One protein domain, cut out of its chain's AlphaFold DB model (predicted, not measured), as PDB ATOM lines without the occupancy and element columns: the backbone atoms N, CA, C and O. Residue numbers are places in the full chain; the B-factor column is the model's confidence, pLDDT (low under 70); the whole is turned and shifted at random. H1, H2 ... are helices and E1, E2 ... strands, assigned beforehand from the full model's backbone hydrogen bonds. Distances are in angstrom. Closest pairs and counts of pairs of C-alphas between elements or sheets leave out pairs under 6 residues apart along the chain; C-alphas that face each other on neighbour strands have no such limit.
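This is residues 4 to 148 of the 741 residues of an uncharacterized protein of Pedobacter sp. HMF7056 (UniProt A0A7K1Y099). A strongly twisted sheet of five strands, E5 E6 E4 E7 E8, makes the middle layer, with H1 and H2 over one face and a smaller sheet, E2 E1 E3, partly face to face with its other face, the strands of the two sheets crossed. The sheets come together where E2 meets E8 and where E3 meets E5. The printed part has 145 residues with two named helices and eight named strands, in the order E1 E2 E3 E4 H1 E5 E6 H2 E7 E8; both sheets are antiparallel. The class is mixed, with under half of the residues in named elements. The whole is compact, with a radius of gyration of the C-alphas of 15.0 A and spans of 42 by 34 by 28 A.

E1, residues 6 to 12, begins at C-alpha 6, (102.790, 281.135, 243.225), and is 19.0 A long. E2 is residues 25 to 29, and E3, residues 42 to 48, is 19.4 A long. E4 is residues 66 to 71, 16.5 A. H1, residues 75 to 85, is 15.2 A long. E5 is residues 92 to 94 and E6 residues 101 to 105. H2, residues 111 to 122, is 16.1 A long and begins at C-alpha 111, (113.828, 279.588, 221.032). E7, residues 128 to 135, is 23.3 A long. E8, residues 138 to 141, ends at C-alpha 141, (101.226, 264.257, 224.776).

In the larger sheet, these backbone pairs of neighbour strands are within hydrogen-bond range: N 93 and O 102 of E5 and E6 at 2.9 A, N 68 and O 103 of E4 and E6 at 2.9 A, N 69 and O 130 of E4 and E7 at 2.9 A, and N 140 and O 133 of E8 and E7 at 2.8 A. E5 and E6 are a hairpin, as are E7 and E8. H2 is on this sheet at a height of 10.1 A, over E6 and E4, and runs along the strands, at 21 degrees to E4 on the local plane. H1 is on it too, and the helices and sheet form two layers, helices on one face. H1 and H2 are close but not clearly touching, the C-alphas of Leu 82 and Ile 116 7.3 A apart, at a steep tilt of 49 degrees, opposite ways. Every O i to N i+4 pair is within hydrogen-bond range in H1 and H2. E4, H1, E5 and E6, H2, E7 are split strand-helix-strand units, same-way strands with another strand between them, each with a right-handed crossover. In the smaller sheet, N 9 and O 45 of E1 and E3 are 3.0 A apart and N 10 and O 27 of E1 and E2 2.8 A, within hydrogen-bond range; E1 and E2 are a hairpin. The sheets form a sandwich, two sheets face to face, their strands at 77 degrees. The closest C-alphas of E2 and E8 are Lys 25 and Arg 138, 4.6 A, and of E3 and E5 Phe 48 and Phe 94, 5.2 A.

The two C-alphas farthest apart, those of Asp 16 and Thr 84, are 44.1 A apart. The printed part has no cut. The links E1 to E2, E2 to E3 and E3 to E4 are long, with 12, 12 and 17 residues. The mean pLDDT of the printed part is 85.0; residues 14 to 22, 36 to 40, 54 to 55, 108 to 110 and 148 are under 70.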
ATOM      1  N   PHE A   4     102.724 287.421 240.041       75.00
ATOM      2  CA  PHE A   4     102.461 286.216 240.832       75.00
ATOM      3  C   PHE A   4     103.735 285.556 241.364       75.00
ATOM      4  O   PHE A   4     104.701 285.341 240.637       75.00
ATOM      5  N   GLN A   5     103.693 285.175 242.642       83.25
ATOM      6  CA  GLN A   5     104.762 284.434 243.322       83.25
ATOM      7  C   GLN A   5     104.544 282.918 243.271       83.25
ATOM      8  O   GLN A   5     105.509 282.150 243.242       83.25
ATOM      9  N   ARG A   6     103.271 282.513 243.247       91.94
ATOM     10  CA  ARG A   6     102.790 281.135 243.225       91.94
ATOM     11  C   ARG A   6     101.642 281.028 242.225       91.94
ATOM     12  O   ARG A   6     100.796 281.918 242.151       91.94
ATOM     13  N   LEU A   7     101.612 279.930 241.485       93.50
ATOM     14  CA  LEU A   7     100.487 279.506 240.655       93.50
ATOM     15  C   LEU A   7     100.152 278.054 240.986       93.50
ATOM     16  O   LEU A   7     101.014 277.314 241.439       93.50
ATOM     17  N   PHE A   8      98.924 277.624 240.729       93.19
ATOM     18  CA  PHE A   8      98.532 276.222 240.817       93.19
ATOM     19  C   PHE A   8      98.335 275.659 239.424       93.19
ATOM     20  O   PHE A   8      97.462 276.110 238.678       93.19
ATOM     21  N   LEU A   9      99.140 274.654 239.090       93.19
ATOM     22  CA  LEU A   9      98.929 273.843 237.908       93.19
ATOM     23  C   LEU A   9      97.928 272.753 238.260       93.19
ATOM     24  O   LEU A   9      98.241 271.847 239.030       93.19
ATOM     25  N   THR A  10      96.725 272.857 237.713       90.75
ATOM     26  CA  THR A  10      95.612 271.967 238.034       90.75
ATOM     27  C   THR A  10      95.164 271.236 236.791       90.75
ATOM     28  O   THR A  10      94.940 271.849 235.748       90.75
ATOM     29  N   VAL A  11      95.000 269.925 236.912       87.88
ATOM     30  CA  VAL A  11      94.401 269.104 235.872       87.88
ATOM     31  C   VAL A  11      93.039 268.616 236.338       87.88
ATOM     32  O   VAL A  11      92.918 267.979 237.384       87.88
ATOM     33  N   GLU A  12      92.022 268.925 235.543       86.31
ATOM     34  CA  GLU A  12      90.636 268.525 235.748       86.31
ATOM     35  C   GLU A  12      90.324 267.297 234.877       86.31
ATOM     36  O   GLU A  12      90.401 267.357 233.646       86.31
ATOM     37  N   GLY A  13      89.984 266.174 235.517       75.38
ATOM     38  CA  GLY A  13      89.507 264.964 234.844       75.38
ATOM     39  C   GLY A  13      87.997 264.987 234.582       75.38
ATOM     40  O   GLY A  13      87.246 265.709 235.240       75.38
ATOM     41  N   GLU A  14      87.531 264.171 233.633       67.44
ATOM     42  CA  GLU A  14      86.112 263.788 233.552       67.44
ATOM     43  C   GLU A  14      85.822 262.751 234.662       67.44
ATOM     44  O   GLU A  14      86.744 262.068 235.089       67.44
ATOM     45  N   TYR A  15      84.580 262.674 235.166       55.69
ATOM     46  CA  TYR A  15      84.118 262.014 236.416       55.69
ATOM     47  C   TYR A  15      84.591 260.572 236.736       55.69
ATOM     48  O   TYR A  15      84.285 260.072 237.820       55.69
ATOM     49  N   ASP A  16      85.323 259.905 235.847       55.62
ATOM     50  CA  ASP A  16      85.897 258.586 236.088       55.62
ATOM     51  C   ASP A  16      87.166 258.687 236.953       55.62
ATOM     52  O   ASP A  16      87.915 259.657 236.891       55.62
ATOM     53  N   ALA A  17      87.403 257.674 237.794       54.84
ATOM     54  CA  ALA A  17      88.361 257.689 238.909       54.84
ATOM     55  C   ALA A  17      89.833 258.018 238.558       54.84
ATOM     56  O   ALA A  17      90.642 258.181 239.469       54.84
ATOM     57  N   TYR A  18      90.177 258.142 237.271       58.09
ATOM     58  CA  TYR A  18      91.484 258.577 236.787       58.09
ATOM     59  C   TYR A  18      91.328 259.538 235.598       58.09
ATOM     60  O   TYR A  18      90.609 259.210 234.649       58.09
ATOM     61  N   PRO A  19      92.021 260.695 235.586       57.59
ATOM     62  CA  PRO A  19      92.005 261.580 234.431       57.59
ATOM     63  C   PRO A  19      92.605 260.855 233.219       57.59
ATOM     64  O   PRO A  19      93.792 260.539 233.194       57.59
ATOM     65  N   ASN A  20      91.804 260.606 232.182       68.06
ATOM     66  CA  ASN A  20      92.353 260.239 230.881       68.06
ATOM     67  C   ASN A  20      93.022 261.482 230.279       68.06
ATOM     68  O   ASN A  20      92.345 262.488 230.047       68.06
ATOM     69  N   TYR A  21      94.329 261.394 229.998       67.44
ATOM     70  CA  TYR A  21      95.135 262.441 229.357       67.44
ATOM     71  C   TYR A  21      94.384 263.150 228.217       67.44
ATOM     72  O   TYR A  21      94.389 264.371 228.132       67.44
ATOM     73  N   ARG A  22      93.671 262.387 227.374       68.62
ATOM     74  CA  ARG A  22      92.997 262.901 226.168       68.62
ATOM     75  C   ARG A  22      91.759 263.757 226.446       68.62
ATOM     76  O   ARG A  22      91.311 264.483 225.561       68.62
ATOM     77  N   SER A  23      91.168 263.635 227.631       73.88
ATOM     78  CA  SER A  23      89.992 264.410 228.051       73.88
ATOM     79  C   SER A  23      90.322 265.467 229.101       73.88
ATOM     80  O   SER A  23      89.507 266.359 229.331       73.88
ATOM     81  N   ALA A  24      91.496 265.367 229.726       83.25
ATOM     82  CA  ALA A  24      91.891 266.201 230.843       83.25
ATOM     83  C   ALA A  24      92.101 267.660 230.414       83.25
ATOM     84  O   ALA A  24      92.767 267.946 229.414       83.25
ATOM     85  N   LYS A  25      91.524 268.586 231.182       86.25
ATOM     86  CA  LYS A  25      91.721 270.027 230.996       86.25
ATOM     87  C   LYS A  25      92.799 270.524 231.934       86.25
ATOM     88  O   LYS A  25      92.850 270.114 233.090       86.25
ATOM     89  N   ILE A  26      93.638 271.423 231.438       87.94
ATOM     90  CA  ILE A  26      94.694 272.043 232.230       87.94
ATOM     91  C   ILE A  26      94.314 273.471 232.585       87.94
ATOM     92  O   ILE A  26      93.821 274.238 231.757       87.94
ATOM     93  N   HIS A  27      94.558 273.829 233.834       88.88
ATOM     94  CA  HIS A  27      94.271 275.135 234.387       88.88
ATOM     95  C   HIS A  27      95.503 275.648 235.111       88.88
ATOM     96  O   HIS A  27      96.190 274.904 235.808       88.88
ATOM     97  N   LEU A  28      95.748 276.945 234.966       90.69
ATOM     98  CA  LEU A  28      96.731 277.662 235.759       90.69
ATOM     99  C   LEU A  28      95.982 278.714 236.569       90.69
ATOM    100  O   LEU A  28      95.405 279.642 235.992       90.69
ATOM    101  N   THR A  29      95.929 278.555 237.887       89.44
ATOM    102  CA  THR A  29      95.137 279.414 238.781       89.44
ATOM    103  C   THR A  29      96.015 280.082 239.826       89.44
ATOM    104  O   THR A  29      97.153 279.684 240.057       89.44
ATOM    105  N   THR A  30      95.509 281.161 240.413       86.50
ATOM    106  CA  THR A  30      96.200 281.918 241.468       86.50
ATOM    107  C   THR A  30      95.622 281.591 242.841       86.50
ATOM    108  O   THR A  30      96.338 281.634 243.834       86.50
ATOM    109  N   GLY A  31      94.328 281.259 242.897       84.38
ATOM    110  CA  GLY A  31      93.681 280.739 244.092       84.38
ATOM    111  C   GLY A  31      93.995 279.263 244.294       84.38
ATOM    112  O   GLY A  31      94.241 278.526 243.334       84.38
ATOM    113  N   ASP A  32      93.971 278.840 245.558       82.69
ATOM    114  CA  ASP A  32      94.086 277.430 245.907       82.69
ATOM    115  C   ASP A  32      92.887 276.668 245.314       82.69
ATOM    116  O   ASP A  32      91.738 276.987 245.657       82.69
ATOM    117  N   PRO A  33      93.111 275.650 244.469       78.88
ATOM    118  CA  PRO A  33      92.036 274.876 243.867       78.88
ATOM    119  C   PRO A  33      91.126 274.185 244.884       78.88
ATOM    120  O   PRO A  33      90.002 273.832 244.557       78.88
ATOM    121  N   ALA A  34      91.568 273.993 246.131       72.62
ATOM    122  CA  ALA A  34      90.704 273.495 247.198       72.62
ATOM    123  C   ALA A  34      89.609 274.498 247.606       72.62
ATOM    124  O   ALA A  34      88.582 274.088 248.149       72.62
ATOM    125  N   THR A  35      89.825 275.794 247.367       73.56
ATOM    126  CA  THR A  35      88.872 276.875 247.680       73.56
ATOM    127  C   THR A  35      87.983 277.240 246.495       73.56
ATOM    128  O   THR A  35      86.848 277.685 246.672       73.56
ATOM    129  N   GLU A  36      88.472 277.011 245.281       68.56
ATOM    130  CA  GLU A  36      87.716 277.187 244.053       68.56
ATOM    131  C   GLU A  36      86.882 275.914 243.832       68.56
ATOM    132  O   GLU A  36      87.409 274.826 243.651       68.56
ATOM    133  N   SER A  37      85.554 276.006 243.940       58.78
ATOM    134  CA  SER A  37      84.647 274.847 243.881       58.78
ATOM    135  C   SER A  37      84.692 274.123 242.519       58.78
ATOM    136  O   SER A  37      83.819 274.335 241.671       58.78
ATOM    137  N   TYR A  38      85.648 273.215 242.319       63.28
ATOM    138  CA  TYR A  38      85.697 272.321 241.163       63.28
ATOM    139  C   TYR A  38      84.771 271.122 241.387       63.28
ATOM    140  O   TYR A  38      84.869 270.409 242.386       63.28
ATOM    141  N   LYS A  39      83.828 270.912 240.461       65.44
ATOM    142  CA  LYS A  39      82.833 269.825 240.532       65.44
ATOM    143  C   LYS A  39      83.412 268.445 240.186       65.44
ATOM    144  O   LYS A  39      82.746 267.446 240.444       65.44
ATOM    145  N   ASN A  40      84.626 268.398 239.635       67.69
ATOM    146  CA  ASN A  40      85.265 267.192 239.113       67.69
ATOM    147  C   ASN A  40      86.476 266.766 239.965       67.69
ATOM    148  O   ASN A  40      86.934 267.507 240.836       67.69
ATOM    149  N   LEU A  41      87.021 265.574 239.684       70.81
ATOM    150  CA  LEU A  41      88.306 265.140 240.232       70.81
ATOM    151  C   LEU A  41      89.412 266.062 239.700       70.81
ATOM    152  O   LEU A  41      89.606 266.172 238.487       70.81
ATOM    153  N   PHE A  42      90.139 266.704 240.609       79.81
ATOM    154  CA  PHE A  42      91.288 267.531 240.271       79.81
ATOM    155  C   PHE A  42      92.545 267.017 240.958       79.81
ATOM    156  O   PHE A  42      92.520 266.617 242.125       79.81
ATOM    157  N   ILE A  43      93.646 267.088 240.224       87.94
ATOM    158  CA  ILE A  43      94.996 266.930 240.755       87.94
ATOM    159  C   ILE A  43      95.756 268.219 240.497       87.94
ATOM    160  O   ILE A  43      95.569 268.870 239.470       87.94
ATOM    161  N   THR A  44      96.560 268.636 241.464       92.00
ATOM    162  CA  THR A  44      97.185 269.955 241.434       92.00
ATOM    163  C   THR A  44      98.546 269.949 242.102       92.00
ATOM    164  O   THR A  44      98.800 269.122 242.980       92.00
ATOM    165  N   SER A  45      99.404 270.871 241.677       94.75
ATOM    166  CA  SER A  45     100.647 271.212 242.361       94.75
ATOM    167  C   SER A  45     100.919 272.712 242.271       94.75
ATOM    168  O   SER A  45     100.700 273.306 241.207       94.75
ATOM    169  N   PRO A  46     101.435 273.335 243.344       95.62
ATOM    170  CA  PRO A  46     101.926 274.693 243.275       95.62
ATOM    171  C   PRO A  46     103.206 274.749 242.437       95.62
ATOM    172  O   PRO A  46     104.072 273.872 242.504       95.62
ATOM    173  N   LEU A  47     103.306 275.821 241.667       96.44
ATOM    174  CA  LEU A  47     104.466 276.249 240.913       96.44
ATOM    175  C   LEU A  47     104.916 277.593 241.465       96.44
ATOM    176  O   LEU A  47     104.096 278.476 241.725       96.44
ATOM    177  N   PHE A  48     106.222 277.763 241.607       95.50
ATOM    178  CA  PHE A  48     106.811 278.947 242.213       95.50
ATOM    179  C   PHE A  48     107.721 279.673 241.231       95.50
ATOM    180  O   PHE A  48     108.473 279.058 240.472       95.50
ATOM    181  N   CYS A  49     107.648 281.001 241.267       93.75
ATOM    182  CA  CYS A  49     108.508 281.860 240.464       93.75
ATOM    183  C   CYS A  49     109.949 281.821 241.017       93.75
ATOM    184  O   CYS A  49     110.131 282.051 242.220       93.75
ATOM    185  N   PRO A  50     110.977 281.595 240.177       92.81
ATOM    186  CA  PRO A  50     112.369 281.499 240.614       92.81
ATOM    187  C   PRO A  50     113.011 282.854 240.962       92.81
ATOM    188  O   PRO A  50     114.035 282.883 241.637       92.81
ATOM    189  N   HIS A  51     112.423 283.979 240.542       89.69
ATOM    190  CA  HIS A  51     112.985 285.313 240.770       89.69
ATOM    191  C   HIS A  51     112.802 285.778 242.218       89.69
ATOM    192  O   HIS A  51     111.735 285.602 242.812       89.69
ATOM    193  N   LYS A  52     113.837 286.393 242.798       83.44
ATOM    194  CA  LYS A  52     113.876 286.785 244.218       83.44
ATOM    195  C   LYS A  52     112.783 287.784 244.606       83.44
ATOM    196  O   LYS A  52     112.159 287.633 245.653       83.44
ATOM    197  N   ASP A  53     112.534 288.777 243.758       79.00
ATOM    198  CA  ASP A  53     111.459 289.767 243.921       79.00
ATOM    199  C   ASP A  53     110.055 289.133 243.871       79.00
ATOM    200  O   ASP A  53     109.065 289.747 244.271       79.00
ATOM    201  N   GLY A  54     109.973 287.872 243.435       67.12
ATOM    202  CA  GLY A  54     108.727 287.145 243.308       67.12
ATOM    203  C   GLY A  54     107.873 287.648 242.159       67.12
ATOM    204  O   GLY A  54     106.663 287.428 242.173       67.12
ATOM    205  N   VAL A  55     108.492 288.321 241.189       69.12
ATOM    206  CA  VAL A  55     107.781 288.947 240.091       69.12
ATOM    207  C   VAL A  55     107.876 288.059 238.861       69.12
ATOM    208  O   VAL A  55     108.905 288.003 238.202       69.12
ATOM    209  N   SER A  56     106.798 287.345 238.543       79.94
ATOM    210  CA  SER A  56     106.632 286.744 237.220       79.94
ATOM    211  C   SER A  56     105.212 286.960 236.714       79.94
ATOM    212  O   SER A  56     104.244 286.988 237.487       79.94
ATOM    213  N   GLU A  57     105.094 287.179 235.408       84.56
ATOM    214  CA  GLU A  57     103.798 287.224 234.748       84.56
ATOM    215  C   GLU A  57     103.213 285.815 234.668       84.56
ATOM    216  O   GLU A  57     103.929 284.826 234.533       84.56
ATOM    217  N   LYS A  58     101.887 285.704 234.736       87.25
ATOM    218  CA  LYS A  58     101.230 284.413 234.537       87.25
ATOM    219  C   LYS A  58     101.461 283.943 233.091       87.25
ATOM    220  O   LYS A  58     101.110 284.695 232.179       87.25
ATOM    221  N   PRO A  59     101.960 282.714 232.868       88.88
ATOM    222  CA  PRO A  59     102.023 282.123 231.537       88.88
ATOM    223  C   PRO A  59     100.650 282.115 230.856       88.88
ATOM    224  O   PRO A  59      99.635 281.777 231.475       88.88
ATOM    225  N   LEU A  60     100.617 282.468 229.570       87.12
ATOM    226  CA  LEU A  60      99.439 282.259 228.730       87.12
ATOM    227  C   LEU A  60      99.288 280.756 228.452       87.12
ATOM    228  O   LEU A  60     100.280 280.068 228.243       87.12
ATOM    229  N   MET A  61      98.056 280.249 228.498       87.44
ATOM    230  CA  MET A  61      97.723 278.836 228.266       87.44
ATOM    231  C   MET A  61      96.830 278.751 227.023       87.44
ATOM    232  O   MET A  61      95.627 278.503 227.127       87.44
ATOM    233  N   GLU A  62      97.402 279.075 225.864       89.88
ATOM    234  CA  GLU A  62      96.700 279.144 224.578       89.88
ATOM    235  C   GLU A  62      96.889 277.853 223.764       89.88
ATOM    236  O   GLU A  62      97.649 276.958 224.132       89.88
ATOM    237  N   GLU A  63      96.155 277.726 222.658       89.06
ATOM    238  CA  GLU A  63      96.313 276.595 221.739       89.06
ATOM    239  C   GLU A  63      97.729 276.589 221.140       89.06
ATOM    240  O   GLU A  63      98.206 277.605 220.631       89.06
ATOM    241  N   GLY A  64      98.407 275.442 221.220       89.38
ATOM    242  CA  GLY A  64      99.801 275.271 220.809       89.38
ATOM    243  C   GLY A  64     100.839 275.610 221.887       89.38
ATOM    244  O   GLY A  64     102.023 275.351 221.669       89.38
ATOM    245  N   THR A  65     100.437 276.138 223.053       91.69
ATOM    246  CA  THR A  65     101.354 276.300 224.194       91.69
ATOM    247  C   THR A  65     101.895 274.933 224.603       91.69
ATOM    248  O   THR A  65     101.122 273.992 224.822       91.69
ATOM    249  N   LYS A  66     103.220 274.828 224.763       92.69
ATOM    250  CA  LYS A  66     103.859 273.615 225.288       92.69
ATOM    251  C   LYS A  66     104.207 273.769 226.761       92.69
ATOM    252  O   LYS A  66     104.773 274.781 227.167       92.69
ATOM    253  N   VAL A  67     103.906 272.741 227.547       93.69
ATOM    254  CA  VAL A  67     104.303 272.628 228.954       93.69
ATOM    255  C   VAL A  67     105.343 271.522 229.060       93.69
ATOM    256  O   VAL A  67     105.069 270.372 228.715       93.69
ATOM    257  N   ILE A  68     106.549 271.871 229.494       94.25
ATOM    258  CA  ILE A  68     107.681 270.948 229.574       94.25
ATOM    259  C   ILE A  68     107.970 270.679 231.045       94.25
ATOM    260  O   ILE A  68     108.378 271.582 231.774       94.25
ATOM    261  N   PHE A  69     107.786 269.436 231.473       95.12
ATOM    262  CA  PHE A  69     108.136 268.984 232.817       95.12
ATOM    263  C   PHE A  69     109.531 268.398 232.781       95.12
ATOM    264  O   PHE A  69     109.817 267.561 231.929       95.12
ATOM    265  N   MET A  70     110.392 268.807 233.706       94.94
ATOM    266  CA  MET A  70     111.759 268.312 233.791       94.94
ATOM    267  C   MET A  70     112.087 267.898 235.218       94.94
ATOM    268  O   MET A  70     111.705 268.556 236.187       94.94
ATOM    269  N   MET A  71     112.848 266.817 235.321       93.75
ATOM    270  CA  MET A  71     113.539 266.410 236.530       93.75
ATOM    271  C   MET A  71     115.022 266.659 236.350       93.75
ATOM    272  O   MET A  71     115.686 265.975 235.565       93.75
ATOM    273  N   VAL A  72     115.535 267.620 237.112       91.81
ATOM    274  CA  VAL A  72     116.972 267.849 237.237       91.81
ATOM    275  C   VAL A  72     117.444 267.384 238.616       91.81
ATOM    276  O   VAL A  72     116.730 267.592 239.600       91.81
ATOM    277  N   PRO A  73     118.618 266.746 238.726       85.88
ATOM    278  CA  PRO A  73     119.130 266.305 240.016       85.88
ATOM    279  C   PRO A  73     119.483 267.509 240.908       85.88
ATOM    280  O   PRO A  73     118.984 267.638 242.018       85.88
ATOM    281  N   SER A  74     120.272 268.459 240.413       87.50
ATOM    282  CA  SER A  74     120.789 269.554 241.243       87.50
ATOM    283  C   SER A  74     120.005 270.849 241.033       87.50
ATOM    284  O   SER A  74     120.500 271.786 240.407       87.50
ATOM    285  N   VAL A  75     118.773 270.911 241.547       90.38
ATOM    286  CA  VAL A  75     117.815 272.003 241.263       90.38
ATOM    287  C   VAL A  75     118.359 273.387 241.617       90.38
ATOM    288  O   VAL A  75     118.332 274.277 240.772       90.38
ATOM    289  N   PHE A  76     118.899 273.567 242.827       91.62
ATOM    290  CA  PHE A  76     119.374 274.869 243.308       91.62
ATOM    291  C   PHE A  76     120.444 275.510 242.394       91.62
ATOM    292  O   PHE A  76     120.188 276.589 241.857       91.62
ATOM    293  N   PRO A  77     121.601 274.866 242.123       91.81
ATOM    294  CA  PRO A  77     122.602 275.442 241.221       91.81
ATOM    295  C   PRO A  77     122.118 275.517 239.766       91.81
ATOM    296  O   PRO A  77     122.548 276.401 239.028       91.81
ATOM    297  N   THR A  78     121.206 274.631 239.350       93.56
ATOM    298  CA  THR A  78     120.616 274.684 238.005       93.56
ATOM    299  C   THR A  78     119.768 275.940 237.831       93.56
ATOM    300  O   THR A  78     119.923 276.648 236.841       93.56
ATOM    301  N   LEU A  79     118.912 276.265 238.804       94.19
ATOM    302  CA  LEU A  79     118.110 277.486 238.777       94.19
ATOM    303  C   LEU A  79     118.992 278.738 238.760       94.19
ATOM    304  O   LEU A  79     118.730 279.633 237.959       94.19
ATOM    305  N   ASN A  80     120.067 278.769 239.554       93.44
ATOM    306  CA  ASN A  80     121.045 279.862 239.522       93.44
ATOM    307  C   ASN A  80     121.590 280.107 238.108       93.44
ATOM    308  O   ASN A  80     121.583 281.229 237.597       93.44
ATOM    309  N   GLU A  81     122.043 279.032 237.457       94.06
ATOM    310  CA  GLU A  81     122.599 279.104 236.112       94.06
ATOM    311  C   GLU A  81     121.558 279.598 235.108       94.06
ATOM    312  O   GLU A  81     121.851 280.500 234.323       94.06
ATOM    313  N   LEU A  82     120.351 279.026 235.126       94.44
ATOM    314  CA  LEU A  82     119.311 279.366 234.160       94.44
ATOM    315  C   LEU A  82     118.880 280.831 234.283       94.44
ATOM    316  O   LEU A  82     118.802 281.518 233.267       94.44
ATOM    317  N   ILE A  83     118.673 281.327 235.506       92.75
ATOM    318  CA  ILE A  83     118.278 282.723 235.757       92.75
ATOM    319  C   ILE A  83     119.396 283.700 235.367       92.75
ATOM    320  O   ILE A  83     119.119 284.801 234.902       92.75
ATOM    321  N   THR A  84     120.661 283.305 235.526       92.50
ATOM    322  CA  THR A  84     121.810 284.150 235.160       92.50
ATOM    323  C   THR A  84     122.053 284.164 233.650       92.50
ATOM    324  O   THR A  84     122.470 285.175 233.086       92.50
ATOM    325  N   ARG A  85     121.830 283.028 232.981       94.25
ATOM    326  CA  ARG A  85     122.154 282.831 231.563       94.25
ATOM    327  C   ARG A  85     121.062 283.322 230.620       94.25
ATOM    328  O   ARG A  85     121.379 283.756 229.513       94.25
ATOM    329  N   PHE A  86     119.802 283.208 231.021       92.75
ATOM    330  CA  PHE A  86     118.655 283.517 230.176       92.75
ATOM    331  C   PHE A  86     117.857 284.683 230.754       92.75
ATOM    332  O   PHE A  86     117.678 284.804 231.962       92.75
ATOM    333  N   THR A  87     117.330 285.536 229.878       88.75
ATOM    334  CA  THR A  87     116.350 286.551 230.270       88.75
ATOM    335  C   THR A  87     114.976 285.894 230.315       88.75
ATOM    336  O   THR A  87     114.336 285.731 229.281       88.75
ATOM    337  N   LEU A  88     114.571 285.470 231.510       86.81
ATOM    338  CA  LEU A  88     113.311 284.773 231.763       86.81
ATOM    339  C   LEU A  88     112.297 285.765 232.331       86.81
ATOM    340  O   LEU A  88     112.631 286.549 233.217       86.81
ATOM    341  N   SER A  89     111.079 285.746 231.802       79.19
ATOM    342  CA  SER A  89     109.983 286.618 232.227       79.19
ATOM    343  C   SER A  89     108.861 285.819 232.893       79.19
ATOM    344  O   SER A  89     108.407 286.150 233.992       79.19
ATOM    345  N   ASN A  90     108.443 284.729 232.254       85.69
ATOM    346  CA  ASN A  90     107.371 283.845 232.712       85.69
ATOM    347  C   ASN A  90     107.546 282.381 232.295       85.69
ATOM    348  O   ASN A  90     106.713 281.541 232.630       85.69
ATOM    349  N   GLU A  91     108.631 282.059 231.600       92.12
ATOM    350  CA  GLU A  91     108.833 280.764 230.970       92.12
ATOM    351  C   GLU A  91     109.252 279.685 231.969       92.12
ATOM    352  O   GLU A  91     108.990 278.523 231.701       92.12
ATOM    353  N   LEU A  92     109.882 280.029 233.101       94.69
ATOM    354  CA  LEU A  92     110.466 279.074 234.053       94.69
ATOM    355  C   LEU A  92     109.797 279.136 235.426       94.69
ATOM    356  O   LEU A  92     109.764 280.184 236.068       94.69
ATOM    357  N   TRP A  93     109.362 277.976 235.908       96.31
ATOM    358  CA  TRP A  93     108.788 277.777 237.235       96.31
ATOM    359  C   TRP A  93     109.405 276.548 237.901       96.31
ATOM    360  O   TRP A  93     109.884 275.639 237.220       96.31
ATOM    361  N   PHE A  94     109.372 276.502 239.232       96.69
ATOM    362  CA  PHE A  94     109.837 275.339 239.987       96.69
ATOM    363  C   PHE A  94     108.744 274.735 240.870       96.69
ATOM    364  O   PHE A  94     107.803 275.416 241.279       96.69
ATOM    365  N   SER A  95     108.890 273.451 241.184       96.56
ATOM    366  CA  SER A  95     108.067 272.713 242.145       96.56
ATOM    367  C   SER A  95     108.967 271.963 243.137       96.56
ATOM    368  O   SER A  95     110.176 271.866 242.937       96.56
ATOM    369  N   ILE A  96     108.386 271.418 244.208       96.69
ATOM    370  CA  ILE A  96     109.101 270.544 245.161       96.69
ATOM    371  C   ILE A  96     108.973 269.048 244.823       96.69
ATOM    372  O   ILE A  96     109.393 268.200 245.612       96.69
ATOM    373  N   GLY A  97     108.360 268.718 243.685       95.75
ATOM    374  CA  GLY A  97     108.250 267.363 243.149       95.75
ATOM    375  C   GLY A  97     109.547 266.865 242.512       95.75
ATOM    376  O   GLY A  97     110.498 267.627 242.390       95.75
ATOM    377  N   LEU A  98     109.598 265.608 242.052       94.06
ATOM    378  CA  LEU A  98     110.730 265.165 241.215       94.06
ATOM    379  C   LEU A  98     110.701 265.833 239.833       94.06
ATOM    380  O   LEU A  98     111.756 266.161 239.300       94.06
ATOM    381  N   ALA A  99     109.514 266.123 239.292       94.69
ATOM    382  CA  ALA A  99     109.331 267.092 238.209       94.69
ATOM    383  C   ALA A  99     109.492 268.526 238.756       94.69
ATOM    384  O   ALA A  99     108.529 269.275 238.950       94.69
ATOM    385  N   ASN A 100     110.730 268.867 239.102       95.31
ATOM    386  CA  ASN A 100     111.088 270.062 239.861       95.31
ATOM    387  C   ASN A 100     111.183 271.339 239.021       95.31
ATOM    388  O   ASN A 100     111.085 272.420 239.599       95.31
ATOM    389  N   LEU A 101     111.317 271.250 237.696       96.75
ATOM    390  CA  LEU A 101     111.268 272.404 236.794       96.75
ATOM    391  C   LEU A 101     110.118 272.260 235.796       96.75
ATOM    392  O   LEU A 101     109.911 271.191 235.218       96.75
ATOM    393  N   VAL A 102     109.398 273.355 235.566       96.69
ATOM    394  CA  VAL A 102     108.303 273.438 234.594       96.69
ATOM    395  C   VAL A 102     108.552 274.627 233.677       96.69
ATOM    396  O   VAL A 102     108.702 275.753 234.159       96.69
ATOM    397  N   LEU A 103     108.602 274.374 232.366       95.56
ATOM    398  CA  LEU A 103     108.695 275.423 231.355       95.56
ATOM    399  C   LEU A 103     107.375 275.614 230.616       95.56
ATOM    400  O   LEU A 103     106.716 274.634 230.264       95.56
ATOM    401  N   PHE A 104     107.049 276.865 230.309       94.12
ATOM    402  CA  PHE A 104     105.940 277.235 229.433       94.12
ATOM    403  C   PHE A 104     106.486 277.867 228.156       94.12
ATOM    404  O   PHE A 104     107.125 278.917 228.199       94.12
ATOM    405  N   ASP A 105     106.230 277.228 227.017       92.62
ATOM    406  CA  ASP A 105     106.607 277.733 225.702       92.62
ATOM    407  C   ASP A 105     105.376 278.246 224.958       92.62
ATOM    408  O   ASP A 105     104.558 277.469 224.460       92.62
ATOM    409  N   ASN A 106     105.262 279.570 224.896       85.69
ATOM    410  CA  ASN A 106     104.212 280.276 224.161       85.69
ATOM    411  C   ASN A 106     104.676 280.758 222.781       85.69
ATOM    412  O   ASN A 106     103.913 281.379 222.042       85.69
ATOM    413  N   SER A 107     105.945 280.533 222.436       77.44
ATOM    414  CA  SER A 107     106.527 281.071 221.216       77.44
ATOM    415  C   SER A 107     106.380 280.080 220.064       77.44
ATOM    416  O   SER A 107     106.635 278.888 220.210       77.44
ATOM    417  N   LYS A 108     106.017 280.577 218.874       65.69
ATOM    418  CA  LYS A 108     105.993 279.741 217.658       65.69
ATOM    419  C   LYS A 108     107.375 279.176 217.310       65.69
ATOM    420  O   LYS A 108     107.452 278.121 216.689       65.69
ATOM    421  N   ASP A 109     108.433 279.865 217.741       63.25
ATOM    422  CA  ASP A 109     109.823 279.512 217.443       63.25
ATOM    423  C   ASP A 109     110.491 278.685 218.561       63.25
ATOM    424  O   ASP A 109     111.531 278.074 218.329       63.25
ATOM    425  N   GLY A 110     109.918 278.644 219.771       66.88
ATOM    426  CA  GLY A 110     110.416 277.884 220.925       66.88
ATOM    427  C   GLY A 110     111.831 278.226 221.396       66.88
ATOM    428  O   GLY A 110     112.479 277.404 222.037       66.88
ATOM    429  N   SER A 111     112.372 279.392 221.039       79.38
ATOM    430  CA  SER A 111     113.828 279.588 221.032       79.38
ATOM    431  C   SER A 111     114.474 279.531 222.422       79.38
ATOM    432  O   SER A 111     115.528 278.915 222.577       79.38
ATOM    433  N   VAL A 112     113.851 280.125 223.448       89.00
ATOM    434  CA  VAL A 112     114.411 280.167 224.812       89.00
ATOM    435  C   VAL A 112     114.237 278.828 225.527       89.00
ATOM    436  O   VAL A 112     115.198 278.298 226.078       89.00
ATOM    437  N   THR A 113     113.043 278.241 225.489       89.56
ATOM    438  CA  THR A 113     112.737 276.943 226.113       89.56
ATOM    439  C   THR A 113     113.549 275.811 225.485       89.56
ATOM    440  O   THR A 113     114.127 275.001 226.210       89.56
ATOM    441  N   GLN A 114     113.690 275.786 224.155       89.06
ATOM    442  CA  GLN A 114     114.567 274.834 223.464       89.06
ATOM    443  C   GLN A 114     116.036 275.050 223.827       89.06
ATOM    444  O   GLN A 114     116.756 274.073 224.026       89.06
ATOM    445  N   ALA A 115     116.486 276.303 223.965       92.19
ATOM    446  CA  ALA A 115     117.847 276.589 224.408       92.19
ATOM    447  C   ALA A 115     118.098 276.104 225.845       92.19
ATOM    448  O   ALA A 115     119.153 275.530 226.104       92.19
ATOM    449  N   ILE A 116     117.136 276.266 226.763       94.19
ATOM    450  CA  ILE A 116     117.223 275.723 228.130       94.19
ATOM    451  C   ILE A 116     117.351 274.199 228.086       94.19
ATOM    452  O   ILE A 116     118.286 273.649 228.667       94.19
ATOM    453  N   VAL A 117     116.450 273.516 227.369       91.38
ATOM    454  CA  VAL A 117     116.473 272.050 227.251       91.38
ATOM    455  C   VAL A 117     117.794 271.576 226.640       91.38
ATOM    456  O   VAL A 117     118.416 270.671 227.189       91.38
ATOM    457  N   SER A 118     118.270 272.217 225.567       91.81
ATOM    458  CA  SER A 118     119.557 271.892 224.937       91.81
ATOM    459  C   SER A 118     120.712 272.033 225.923       91.81
ATOM    460  O   SER A 118     121.501 271.110 226.067       91.81
ATOM    461  N   VAL A 119     120.782 273.146 226.660       94.06
ATOM    462  CA  VAL A 119     121.850 273.385 227.640       94.06
ATOM    463  C   VAL A 119     121.872 272.318 228.730       94.06
ATOM    464  O   VAL A 119     122.944 271.853 229.112       94.06
ATOM    465  N   LEU A 120     120.704 271.930 229.243       92.94
ATOM    466  CA  LEU A 120     120.619 270.917 230.290       92.94
ATOM    467  C   LEU A 120     120.922 269.507 229.749       92.94
ATOM    468  O   LEU A 120     121.565 268.724 230.449       92.94
ATOM    469  N   LEU A 121     120.529 269.193 228.507       90.12
ATOM    470  CA  LEU A 121     120.884 267.939 227.833       90.12
ATOM    471  C   LEU A 121     122.390 267.838 227.566       90.12
ATOM    472  O   LEU A 121     122.984 266.809 227.884       90.12
ATOM    473  N   ASP A 122     123.007 268.907 227.054       90.44
ATOM    474  CA  ASP A 122     124.443 268.978 226.752       90.44
ATOM    475  C   ASP A 122     125.302 268.781 228.009       90.44
ATOM    476  O   ASP A 122     126.392 268.214 227.949       90.44
ATOM    477  N   LYS A 123     124.801 269.226 229.166       89.38
ATOM    478  CA  LYS A 123     125.437 269.039 230.480       89.38
ATOM    479  C   LYS A 123     125.091 267.727 231.171       89.38
ATOM    480  O   LYS A 123     125.534 267.507 232.292       89.38
ATOM    481  N   GLU A 124     124.258 266.898 230.552       87.19
ATOM    482  CA  GLU A 124     123.734 265.675 231.158       87.19
ATOM    483  C   GLU A 124     122.962 265.897 232.473       87.19
ATOM    484  O   GLU A 124     122.791 264.971 233.262       87.19
ATOM    485  N   ASN A 125     122.442 267.106 232.688       88.00
ATOM    486  CA  ASN A 125     121.783 267.532 233.923       88.00
ATOM    487  C   ASN A 125     120.249 267.415 233.833       88.00
ATOM    488  O   ASN A 125     119.514 268.230 234.387       88.00
ATOM    489  N   ILE A 126     119.759 266.411 233.100       88.69
ATOM    490  CA  ILE A 126     118.342 266.033 233.029       88.69
ATOM    491  C   ILE A 126     118.241 264.534 233.272       88.69
ATOM    492  O   ILE A 126     118.815 263.736 232.528       88.69
ATOM    493  N   THR A 127     117.468 264.153 234.285       88.44
ATOM    494  CA  THR A 127     117.116 262.755 234.552       88.44
ATOM    495  C   THR A 127     115.950 262.313 233.692       88.44
ATOM    496  O   THR A 127     115.970 261.225 233.123       88.44
ATOM    497  N   ALA A 128     114.924 263.148 233.575       90.12
ATOM    498  CA  ALA A 128     113.772 262.860 232.744       90.12
ATOM    499  C   ALA A 128     113.057 264.147 232.338       90.12
ATOM    500  O   ALA A 128     113.138 265.152 233.047       90.12
ATOM    501  N   TYR A 129     112.360 264.111 231.206       92.38
ATOM    502  CA  TYR A 129     111.443 265.172 230.821       92.38
ATOM    503  C   TYR A 129     110.296 264.664 229.942       92.38
ATOM    504  O   TYR A 129     110.391 263.629 229.278       92.38
ATOM    505  N   GLU A 130     109.203 265.419 229.931       91.75
ATOM    506  CA  GLU A 130     107.992 265.150 229.156       91.75
ATOM    507  C   GLU A 130     107.416 266.467 228.636       91.75
ATOM    508  O   GLU A 130     107.534 267.506 229.289       91.75
ATOM    509  N   VAL A 131     106.826 266.429 227.437       91.75
ATOM    510  CA  VAL A 131     106.295 267.613 226.752       91.75
ATOM    511  C   VAL A 131     104.816 267.425 226.467       91.75
ATOM    512  O   VAL A 131     104.412 266.504 225.750       91.75
ATOM    513  N   TRP A 132     104.023 268.341 227.000       91.19
ATOM    514  CA  TRP A 132     102.597 268.463 226.747       91.19
ATOM    515  C   TRP A 132     102.330 269.628 225.810       91.19
ATOM    516  O   TRP A 132     103.022 270.638 225.878       91.19
ATOM    517  N   GLU A 133     101.307 269.508 224.974       91.19
ATOM    518  CA  GLU A 133     100.795 270.589 224.135       91.19
ATOM    519  C   GLU A 133      99.304 270.770 224.386       91.19
ATOM    520  O   GLU A 133      98.546 269.798 224.492       91.19
ATOM    521  N   ILE A 134      98.897 272.030 224.507       89.88
ATOM    522  CA  ILE A 134      97.506 272.402 224.729       89.88
ATOM    523  C   ILE A 134      96.786 272.445 223.378       89.88
ATOM    524  O   ILE A 134      97.041 273.326 222.562       89.88
ATOM    525  N   ASP A 135      95.839 271.532 223.167       87.56
ATOM    526  CA  ASP A 135      94.933 271.514 222.011       87.56
ATOM    527  C   ASP A 135      93.490 271.669 222.512       87.56
ATOM    528  O   ASP A 135      92.994 270.855 223.295       87.56
ATOM    529  N   LYS A 136      92.808 272.749 222.106       83.75
ATOM    530  CA  LYS A 136      91.422 273.073 222.517       83.75
ATOM    531  C   LYS A 136      91.206 273.055 224.039       83.75
ATOM    532  O   LYS A 136      90.170 272.600 224.531       83.75
ATOM    533  N   GLY A 137      92.195 273.534 224.795       77.69
ATOM    534  CA  GLY A 137      92.173 273.555 226.264       77.69
ATOM    535  C   GLY A 137      92.335 272.181 226.926       77.69
ATOM    536  O   GLY A 137      92.163 272.063 228.140       77.69
ATOM    537  N   ARG A 138      92.649 271.142 226.146       83.56
ATOM    538  CA  ARG A 138      92.976 269.795 226.615       83.56
ATOM    539  C   ARG A 138      94.454 269.513 226.422       83.56
ATOM    540  O   ARG A 138      95.118 270.139 225.600       83.56
ATOM    541  N   ILE A 139      94.956 268.556 227.187       84.38
ATOM    542  CA  ILE A 139      96.351 268.140 227.109       84.38
ATOM    543  C   ILE A 139      96.498 267.069 226.027       84.38
ATOM    544  O   ILE A 139      95.759 266.084 225.990       84.38
ATOM    545  N   SER A 140      97.490 267.240 225.162       83.19
ATOM    546  CA  SER A 140      97.979 266.198 224.269       83.19
ATOM    547  C   SER A 140      99.455 265.932 224.556       83.19
ATOM    548  O   SER A 140     100.241 266.851 224.787       83.19
ATOM    549  N   LEU A 141      99.833 264.653 224.604       78.81
ATOM    550  CA  LEU A 141     101.226 264.257 224.776       78.81
ATOM    551  C   LEU A 141     101.948 264.410 223.432       78.81
ATOM    552  O   LEU A 141     101.601 263.714 222.477       78.81
ATOM    553  N   VAL A 142     102.942 265.299 223.364       77.69
ATOM    554  CA  VAL A 142     103.696 265.560 222.124       77.69
ATOM    555  C   VAL A 142     104.704 264.448 221.862       77.69
ATOM    556  O   VAL A 142     104.841 263.985 220.734       77.69
ATOM    557  N   ASN A 143     105.393 264.004 222.916       71.38
ATOM    558  CA  ASN A 143     106.438 262.987 222.858       71.38
ATOM    559  C   ASN A 143     106.269 261.979 224.001       71.38
ATOM    560  O   ASN A 143     105.854 262.378 225.090       71.38
ATOM    561  N   PRO A 144     106.640 260.697 223.807       70.94
ATOM    562  CA  PRO A 144     106.748 259.774 224.929       70.94
ATOM    563  C   PRO A 144     107.750 260.331 225.956       70.94
ATOM    564  O   PRO A 144     108.735 260.956 225.548       70.94
ATOM    565  N   PRO A 145     107.541 260.109 227.264       75.56
ATOM    566  CA  PRO A 145     108.445 260.625 228.283       75.56
ATOM    567  C   PRO A 145     109.859 260.102 228.059       75.56
ATOM    568  O   PRO A 145     110.080 258.897 227.904       75.56
ATOM    569  N   ILE A 146     110.823 261.016 228.042       76.44
ATOM    570  CA  ILE A 146     112.228 260.668 227.884       76.44
ATOM    571  C   ILE A 146     112.806 260.558 229.283       76.44
ATOM    572  O   ILE A 146     112.991 261.557 229.970       76.44
ATOM    573  N   VAL A 147     113.091 259.328 229.705       73.62
ATOM    574  CA  VAL A 147     113.815 259.041 230.945       73.62
ATOM    575  C   VAL A 147     115.242 258.679 230.561       73.62
ATOM    576  O   VAL A 147     115.480 257.664 229.900       73.62
ATOM    577  N   LYS A 148     116.202 259.524 230.946       68.50
ATOM    578  CA  LYS A 148     117.622 259.215 230.824       68.50
ATOM    579  C   LYS A 148     117.933 258.166 231.889       68.50
ATOM    580  O   LYS A 148     118.121 258.473 233.062       68.50
TER     581      LYS A 148